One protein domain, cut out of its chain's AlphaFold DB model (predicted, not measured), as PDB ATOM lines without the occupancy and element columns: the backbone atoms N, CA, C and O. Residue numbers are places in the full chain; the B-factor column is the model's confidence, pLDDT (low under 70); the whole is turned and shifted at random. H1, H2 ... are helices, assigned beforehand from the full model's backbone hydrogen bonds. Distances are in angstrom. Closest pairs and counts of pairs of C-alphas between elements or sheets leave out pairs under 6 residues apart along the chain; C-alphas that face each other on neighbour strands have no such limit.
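Overview. This is residues 750 to 811 of the 833 residues of the protein "Integrase catalytic domain-containing protein" of Pelobacter propionicus (strain DSM 2379 / NBRC 103807 / OttBd1) (UniProt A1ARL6). What is the shape? The longest helix, H3, packs steeply on H2, and the stretch 794 to 805 folds back to little H4, near both; H1 lies off at one end. What makes it up? The 62 printed residues, class all helix, hold H1 to H4 in order, with no named strand. How large? It is compact, radius of gyration of the C-alphas 11.9 A, but elongated, 39 by 23 by 17 A.

Arrangement. What meets the longest helix? H3, residues 780 to 793, touches H2, residues 762 to 774, with residues 782 to 786 alone; the closest C-alphas, of Tyr 766 and Ala 786, are 6.0 A apart. They run opposite ways at a steep tilt of 55 degrees. What of the others? H4, residues 806 to 809, is close to H3 but not clearly touching, the closest C-alphas, of Glu 782 and Cys 808, 7.3 A apart. H1, residues 750 to 753, is apart from H2, H3 and H4. And the backbones? Every O i to N i+4 pair is within hydrogen-bond range in H2, 9 of 10 in H3; H1 and H4 are too short for one.

Along the chain. How long are the helices? From first to last C-alpha H3 measures 20.7 A and H2 18.8 A. Where to look? H3 begins at C-alpha 780 (-20.962, 22.361, 20.682); H4 ends at C-alpha 809 (-24.785, 21.832, 4.984).

Size, cuts and confidence. Is it unbroken? The printed part has no cut; the link H3 to H4 is long, 12 residues. Where is confidence low? In this model 19 printed residues are under 70, among them 750 to 757.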
ATOM      1  N   GLN A 750     -21.670  42.080  19.363       54.16
ATOM      2  CA  GLN A 750     -22.404  40.836  19.611       54.16
ATOM      3  C   GLN A 750     -23.368  40.488  18.466       54.16
ATOM      4  O   GLN A 750     -23.422  39.334  18.043       54.16
ATOM      5  N   ALA A 751     -24.059  41.472  17.879       54.56
ATOM      6  CA  ALA A 751     -24.932  41.260  16.720       54.56
ATOM      7  C   ALA A 751     -24.155  40.859  15.449       54.56
ATOM      8  O   ALA A 751     -24.634  40.048  14.657       54.56
ATOM      9  N   GLN A 752     -22.942  41.385  15.261       56.53
ATOM     10  CA  GLN A 752     -22.083  41.066  14.117       56.53
ATOM     11  C   GLN A 752     -21.465  39.661  14.227       56.53
ATOM     12  O   GLN A 752     -21.308  38.979  13.215       56.53
ATOM     13  N   LEU A 753     -21.173  39.206  15.451       52.84
ATOM     14  CA  LEU A 753     -20.722  37.841  15.747       52.84
ATOM     15  C   LEU A 753     -21.849  36.797  15.630       52.84
ATOM     16  O   LEU A 753     -21.573  35.645  15.306       52.84
ATOM     17  N   ALA A 754     -23.110  37.193  15.830       49.84
ATOM     18  CA  ALA A 754     -24.279  36.313  15.728       49.84
ATOM     19  C   ALA A 754     -24.845  36.159  14.296       49.84
ATOM     20  O   ALA A 754     -25.755  35.355  14.073       49.84
ATOM     21  N   ALA A 755     -24.331  36.904  13.311       55.91
ATOM     22  CA  ALA A 755     -24.828  36.855  11.937       55.91
ATOM     23  C   ALA A 755     -24.402  35.554  11.218       55.91
ATOM     24  O   ALA A 755     -23.223  35.184  11.245       55.91
ATOM     25  N   PRO A 756     -25.316  34.841  10.532       58.97
ATOM     26  CA  PRO A 756     -24.966  33.594   9.875       58.97
ATOM     27  C   PRO A 756     -24.044  33.827   8.665       58.97
ATOM     28  O   PRO A 756     -24.485  34.282   7.612       58.97
ATOM     29  N   LYS A 757     -22.755  33.489   8.808       66.69
ATOM     30  CA  LYS A 757     -21.796  33.424   7.693       66.69
ATOM     31  C   LYS A 757     -22.079  32.216   6.794       66.69
ATOM     32  O   LYS A 757     -22.410  31.140   7.301       66.69
ATOM     33  N   TYR A 758     -21.933  32.416   5.484       72.69
ATOM     34  CA  TYR A 758     -21.992  31.377   4.455       72.69
ATOM     35  C   TYR A 758     -20.608  31.205   3.828       72.69
ATOM     36  O   TYR A 758     -19.905  32.191   3.616       72.69
ATOM     37  N   PHE A 759     -20.243  29.966   3.525       76.38
ATOM     38  CA  PHE A 759     -18.909  29.577   3.074       76.38
ATOM     39  C   PHE A 759     -18.980  29.004   1.662       76.38
ATOM     40  O   PHE A 759     -20.027  28.511   1.235       76.38
ATOM     41  N   LYS A 760     -17.886  29.099   0.906       72.75
ATOM     42  CA  LYS A 760     -17.856  28.688  -0.502       72.75
ATOM     43  C   LYS A 760     -17.938  27.174  -0.656       72.75
ATOM     44  O   LYS A 760     -18.540  26.683  -1.608       72.75
ATOM     45  N   ASP A 761     -17.315  26.451   0.263       75.19
ATOM     46  CA  ASP A 761     -17.317  25.001   0.291       75.19
ATOM     47  C   ASP A 761     -17.247  24.456   1.724       75.19
ATOM     48  O   ASP A 761     -17.089  25.170   2.716       75.19
ATOM     49  N   GLU A 762     -17.401  23.141   1.816       79.31
ATOM     50  CA  GLU A 762     -17.402  22.387   3.065       79.31
ATOM     51  C   GLU A 762     -16.050  22.443   3.809       79.31
ATOM     52  O   GLU A 762     -15.986  22.243   5.025       79.31
ATOM     53  N   HIS A 763     -14.940  22.647   3.094       81.06
ATOM     54  CA  HIS A 763     -13.608  22.685   3.694       81.06
ATOM     55  C   HIS A 763     -13.345  24.037   4.360       81.06
ATOM     56  O   HIS A 763     -12.821  24.077   5.471       81.06
ATOM     57  N   GLU A 764     -13.789  25.125   3.737       79.56
ATOM     58  CA  GLU A 764     -13.734  26.470   4.305       79.56
ATOM     59  C   GLU A 764     -14.591  26.583   5.576       79.56
ATOM     60  O   GLU A 764     -14.114  27.096   6.587       79.56
ATOM     61  N   PHE A 765     -15.797  26.001   5.578       83.31
ATOM     62  CA  PHE A 765     -16.632  25.936   6.785       83.31
ATOM     63  C   PHE A 765     -15.966  25.137   7.918       83.31
ATOM     64  O   PHE A 765     -15.973  25.571   9.066       83.31
ATOM     65  N   TYR A 766     -15.343  23.995   7.606       84.62
ATOM     66  CA  TYR A 766     -14.617  23.203   8.607       84.62
ATOM     67  C   TYR A 766     -13.459  23.987   9.245       84.62
ATOM     68  O   TYR A 766     -13.291  23.953  10.466       84.62
ATOM     69  N   ASN A 767     -12.680  24.715   8.441       84.06
ATOM     70  CA  ASN A 767     -11.558  25.506   8.947       84.06
ATOM     71  C   ASN A 767     -12.035  26.647   9.863       84.06
ATOM     72  O   ASN A 767     -11.464  26.824  10.937       84.06
ATOM     73  N   ASP A 768     -13.114  27.348   9.493       83.88
ATOM     74  CA  ASP A 768     -13.732  28.395  10.324       83.88
ATOM     75  C   ASP A 768     -14.242  27.843  11.665       83.88
ATOM     76  O   ASP A 768     -13.985  28.428  12.717       83.88
ATOM     77  N   VAL A 769     -14.900  26.678  11.662       82.81
ATOM     78  CA  VAL A 769     -15.354  26.026  12.902       82.81
ATOM     79  C   VAL A 769     -14.169  25.666  13.803       82.81
ATOM     80  O   VAL A 769     -14.226  25.916  15.007       82.81
ATOM     81  N   ARG A 770     -13.072  25.128  13.251       84.38
ATOM     82  CA  ARG A 770     -11.866  24.787  14.030       84.38
ATOM     83  C   ARG A 770     -11.150  26.015  14.586       84.38
ATOM     84  O   ARG A 770     -10.602  25.945  15.686       84.38
ATOM     85  N   GLU A 771     -11.154  27.126  13.861       79.69
ATOM     86  CA  GLU A 771     -10.596  28.394  14.334       79.69
ATOM     87  C   GLU A 771     -11.445  28.976  15.470       79.69
ATOM     88  O   GLU A 771     -10.929  29.194  16.567       79.69
ATOM     89  N   ARG A 772     -12.770  29.065  15.286       81.19
ATOM     90  CA  ARG A 772     -13.701  29.493  16.344       81.19
ATOM     91  C   ARG A 772     -13.672  28.579  17.565       81.19
ATOM     92  O   ARG A 772     -13.856  29.055  18.682       81.19
ATOM     93  N   GLN A 773     -13.415  27.282  17.395       80.38
ATOM     94  CA  GLN A 773     -13.261  26.353  18.516       80.38
ATOM     95  C   GLN A 773     -12.020  26.680  19.356       80.38
ATOM     96  O   GLN A 773     -12.097  26.641  20.583       80.38
ATOM     97  N   ARG A 774     -10.890  27.039  18.728       76.62
ATOM     98  CA  ARG A 774      -9.677  27.468  19.455       76.62
ATOM     99  C   ARG A 774      -9.904  28.748  20.251       76.62
ATOM    100  O   ARG A 774      -9.303  28.912  21.306       76.62
ATOM    101  N   GLU A 775     -10.778  29.616  19.759       71.69
ATOM    102  CA  GLU A 775     -11.160  30.868  20.415       71.69
ATOM    103  C   GLU A 775     -12.316  30.703  21.422       71.69
ATOM    104  O   GLU A 775     -12.699  31.665  22.080       71.69
ATOM    105  N   GLY A 776     -12.870  29.491  21.575       69.94
ATOM    106  CA  GLY A 776     -13.980  29.201  22.494       69.94
ATOM    107  C   GLY A 776     -15.349  29.720  22.032       69.94
ATOM    108  O   GLY A 776     -16.284  29.771  22.826       69.94
ATOM    109  N   LEU A 777     -15.472  30.104  20.759       69.56
ATOM    110  CA  LEU A 777     -16.651  30.738  20.155       69.56
ATOM    111  C   LEU A 777     -17.470  29.787  19.259       69.56
ATOM    112  O   LEU A 777     -18.523  30.173  18.751       69.56
ATOM    113  N   ALA A 778     -17.002  28.557  19.022       74.44
ATOM    114  CA  ALA A 778     -17.756  27.552  18.271       74.44
ATOM    115  C   ALA A 778     -18.831  26.897  19.148       74.44
ATOM    116  O   ALA A 778     -18.583  26.540  20.301       74.44
ATOM    117  N   SER A 779     -20.025  26.687  18.590       77.50
ATOM    118  CA  SER A 779     -21.060  25.938  19.303       77.50
ATOM    119  C   SER A 779     -20.671  24.461  19.445       77.50
ATOM    120  O   SER A 779     -19.963  23.898  18.603       77.50
ATOM    121  N   ALA A 780     -21.177  23.798  20.488       75.00
ATOM    122  CA  ALA A 780     -20.962  22.361  20.682       75.00
ATOM    123  C   ALA A 780     -21.472  21.530  19.484       75.00
ATOM    124  O   ALA A 780     -20.878  20.516  19.136       75.00
ATOM    125  N   TYR A 781     -22.532  22.001  18.814       79.62
ATOM    126  CA  TYR A 781     -23.114  21.353  17.636       79.62
ATOM    127  C   TYR A 781     -22.207  21.429  16.399       79.62
ATOM    128  O   TYR A 781     -21.953  20.413  15.755       79.62
ATOM    129  N   GLU A 782     -21.667  22.613  16.087       78.81
ATOM    130  CA  GLU A 782     -20.712  22.789  14.981       78.81
ATOM    131  C   GLU A 782     -19.405  22.030  15.246       78.81
ATOM    132  O   GLU A 782     -18.838  21.426  14.338       78.81
ATOM    133  N   THR A 783     -18.961  22.013  16.505       81.31
ATOM    134  CA  THR A 783     -17.766  21.273  16.928       81.31
ATOM    135  C   THR A 783     -17.936  19.771  16.693       81.31
ATOM    136  O   THR A 783     -17.067  19.149  16.087       81.31
ATOM    137  N   GLN A 784     -19.091  19.208  17.071       82.00
ATOM    138  CA  GLN A 784     -19.399  17.799  16.823       82.00
ATOM    139  C   GLN A 784     -19.454  17.476  15.321       82.00
ATOM    140  O   GLN A 784     -18.951  16.439  14.898       82.00
ATOM    141  N   TRP A 785     -20.010  18.370  14.495       86.31
ATOM    142  CA  TRP A 785     -20.016  18.196  13.037       86.31
ATOM    143  C   TRP A 785     -18.589  18.145  12.454       86.31
ATOM    144  O   TRP A 785     -18.308  17.318  11.585       86.31
ATOM    145  N   ALA A 786     -17.668  18.979  12.954       83.25
ATOM    146  CA  ALA A 786     -16.262  18.968  12.541       83.25
ATOM    147  C   ALA A 786     -15.508  17.715  13.030       83.25
ATOM    148  O   ALA A 786     -14.710  17.146  12.284       83.25
ATOM    149  N   ASP A 787     -15.786  17.241  14.245       83.81
ATOM    150  CA  ASP A 787     -15.216  15.996  14.775       83.81
ATOM    151  C   ASP A 787     -15.689  14.768  13.973       83.81
ATOM    152  O   ASP A 787     -14.883  13.907  13.607       83.81
ATOM    153  N   ASP A 788     -16.972  14.722  13.604       81.56
ATOM    154  CA  ASP A 788     -17.545  13.660  12.768       81.56
ATOM    155  C   ASP A 788     -16.971  13.680  11.334       81.56
ATOM    156  O   ASP A 788     -16.806  12.627  10.703       81.56
ATOM    157  N   LYS A 789     -16.607  14.865  10.819       81.44
ATOM    158  CA  LYS A 789     -15.875  15.012   9.551       81.44
ATOM    159  C   LYS A 789     -14.478  14.406   9.637       81.44
ATOM    160  O   LYS A 789     -14.085  13.666   8.733       81.44
ATOM    161  N   ASP A 790     -13.750  14.656  10.720       82.38
ATOM    162  CA  ASP A 790     -12.413  14.085  10.915       82.38
ATOM    163  C   ASP A 790     -12.459  12.563  11.041       82.38
ATOM    164  O   ASP A 790     -11.654  11.856  10.423       82.38
ATOM    165  N   ALA A 791     -13.465  12.037  11.744       76.56
ATOM    166  CA  ALA A 791     -13.719  10.604  11.814       76.56
ATOM    167  C   ALA A 791     -13.955   9.993  10.417       76.56
ATOM    168  O   ALA A 791     -13.467   8.891  10.139       76.56
ATOM    169  N   SER A 792     -14.606  10.727   9.505       76.69
ATOM    170  CA  SER A 792     -14.884  10.273   8.135       76.69
ATOM    171  C   SER A 792     -13.630   9.962   7.306       76.69
ATOM    172  O   SER A 792     -13.655   9.028   6.499       76.69
ATOM    173  N   TYR A 793     -12.511  10.660   7.539       72.25
ATOM    174  CA  TYR A 793     -11.248  10.421   6.826       72.25
ATOM    175  C   TYR A 793     -10.527   9.146   7.288       72.25
ATOM    176  O   TYR A 793      -9.680   8.616   6.570       72.25
ATOM    177  N   THR A 794     -10.873   8.622   8.468       68.75
ATOM    178  CA  THR A 794     -10.180   7.479   9.093       68.75
ATOM    179  C   THR A 794     -10.805   6.111   8.788       68.75
ATOM    180  O   THR A 794     -10.268   5.081   9.196       68.75
ATOM    181  N   GLY A 795     -11.923   6.070   8.050       60.91
ATOM    182  CA  GLY A 795     -12.518   4.834   7.523       60.91
ATOM    183  C   GLY A 795     -13.181   3.904   8.553       60.91
ATOM    184  O   GLY A 795     -13.535   2.778   8.205       60.91
ATOM    185  N   ARG A 796     -13.377   4.337   9.806       53.22
ATOM    186  CA  ARG A 796     -14.164   3.607  10.821       53.22
ATOM    187  C   ARG A 796     -15.585   4.182  10.890       53.22
ATOM    188  O   ARG A 796     -15.772   5.385  10.798       53.22
ATOM    189  N   GLY A 797     -16.581   3.298  10.962       57.28
ATOM    190  CA  GLY A 797     -17.996   3.596  10.715       57.28
ATOM    191  C   GLY A 797     -18.688   4.612  11.639       57.28
ATOM    192  O   GLY A 797     -18.255   4.870  12.755       57.28
ATOM    193  N   HIS A 798     -19.830   5.079  11.114       57.16
ATOM    194  CA  HIS A 798     -20.771   6.131  11.536       57.16
ATOM    195  C   HIS A 798     -20.260   7.582  11.462       57.16
ATOM    196  O   HIS A 798     -19.653   8.112  12.377       57.16
ATOM    197  N   VAL A 799     -20.618   8.261  10.367       63.06
ATOM    198  CA  VAL A 799     -20.274   9.663  10.028       63.06
ATOM    199  C   VAL A 799     -21.168  10.716  10.711       63.06
ATOM    200  O   VAL A 799     -21.269  11.839  10.228       63.06
ATOM    201  N   GLY A 800     -21.847  10.324  11.797       73.75
ATOM    202  CA  GLY A 800     -22.729  11.166  12.618       73.75
ATOM    203  C   GLY A 800     -23.459  12.309  11.891       73.75
ATOM    204  O   GLY A 800     -24.183  12.087  10.910       73.75
ATOM    205  N   LEU A 801     -23.267  13.528  12.393       71.50
ATOM    206  CA  LEU A 801     -23.856  14.781  11.911       71.50
ATOM    207  C   LEU A 801     -23.269  15.238  10.570       71.50
ATOM    208  O   LEU A 801     -23.973  15.872   9.787       71.50
ATOM    209  N   PHE A 802     -22.026  14.865  10.250       74.31
ATOM    210  CA  PHE A 802     -21.298  15.372   9.082       74.31
ATOM    211  C   PHE A 802     -22.015  15.130   7.736       74.31
ATOM    212  O   PHE A 802     -21.959  15.979   6.849       74.31
ATOM    213  N   LYS A 803     -22.744  14.012   7.585       70.19
ATOM    214  CA  LYS A 803     -23.502  13.683   6.353       70.19
ATOM    215  C   LYS A 803     -25.026  13.719   6.484       70.19
ATOM    216  O   LYS A 803     -25.717  13.481   5.497       70.19
ATOM    217  N   SER A 804     -25.552  13.942   7.684       68.06
ATOM    218  CA  SER A 804     -26.996  13.890   7.955       68.06
ATOM    219  C   SER A 804     -27.586  15.246   8.347       68.06
ATOM    220  O   SER A 804     -28.806  15.416   8.284       68.06
ATOM    221  N   ASP A 805     -26.745  16.222   8.703       74.38
ATOM    222  CA  ASP A 805     -27.192  17.523   9.183       74.38
ATOM    223  C   ASP A 805     -27.411  18.547   8.060       74.38
ATOM    224  O   ASP A 805     -26.476  19.096   7.476       74.38
ATOM    225  N   ARG A 806     -28.681  18.884   7.823       68.94
ATOM    226  CA  ARG A 806     -29.072  19.924   6.863       68.94
ATOM    227  C   ARG A 806     -28.710  21.343   7.312       68.94
ATOM    228  O   ARG A 806     -28.621  22.223   6.459       68.94
ATOM    229  N   TYR A 807     -28.511  21.588   8.610       72.12
ATOM    230  CA  TYR A 807     -28.210  22.928   9.119       72.12
ATOM    231  C   TYR A 807     -26.783  23.371   8.762       72.12
ATOM    232  O   TYR A 807     -26.602  24.434   8.166       72.12
ATOM    233  N   CYS A 808     -25.780  22.541   9.051       72.81
ATOM    234  CA  CYS A 808     -24.388  22.797   8.692       72.81
ATOM    235  C   CYS A 808     -24.186  22.758   7.174       72.81
ATOM    236  O   CYS A 808     -23.507  23.627   6.633       72.81
ATOM    237  N   GLU A 809     -24.839  21.838   6.452       73.19
ATOM    238  CA  GLU A 809     -24.785  21.832   4.984       73.19
ATOM    239  C   GLU A 809     -25.362  23.109   4.359       73.19
ATOM    240  O   GLU A 809     -24.804  23.625   3.391       73.19
ATOM    241  N   GLY A 810     -26.435  23.672   4.923       69.00
ATOM    242  CA  GLY A 810     -27.050  24.914   4.442       69.00
ATOM    243  C   GLY A 810     -26.143  26.152   4.528       69.00
ATOM    244  O   GLY A 810     -26.462  27.184   3.931       69.00
ATOM    245  N   ARG A 811     -25.004  26.061   5.234       74.31
ATOM    246  CA  ARG A 811     -23.985  27.122   5.334       74.31
ATOM    247  C   ARG A 811     -23.062  27.187   4.115       74.31
ATOM    248  O   ARG A 811     -22.484  28.244   3.886       74.31
TER     249      ARG A 811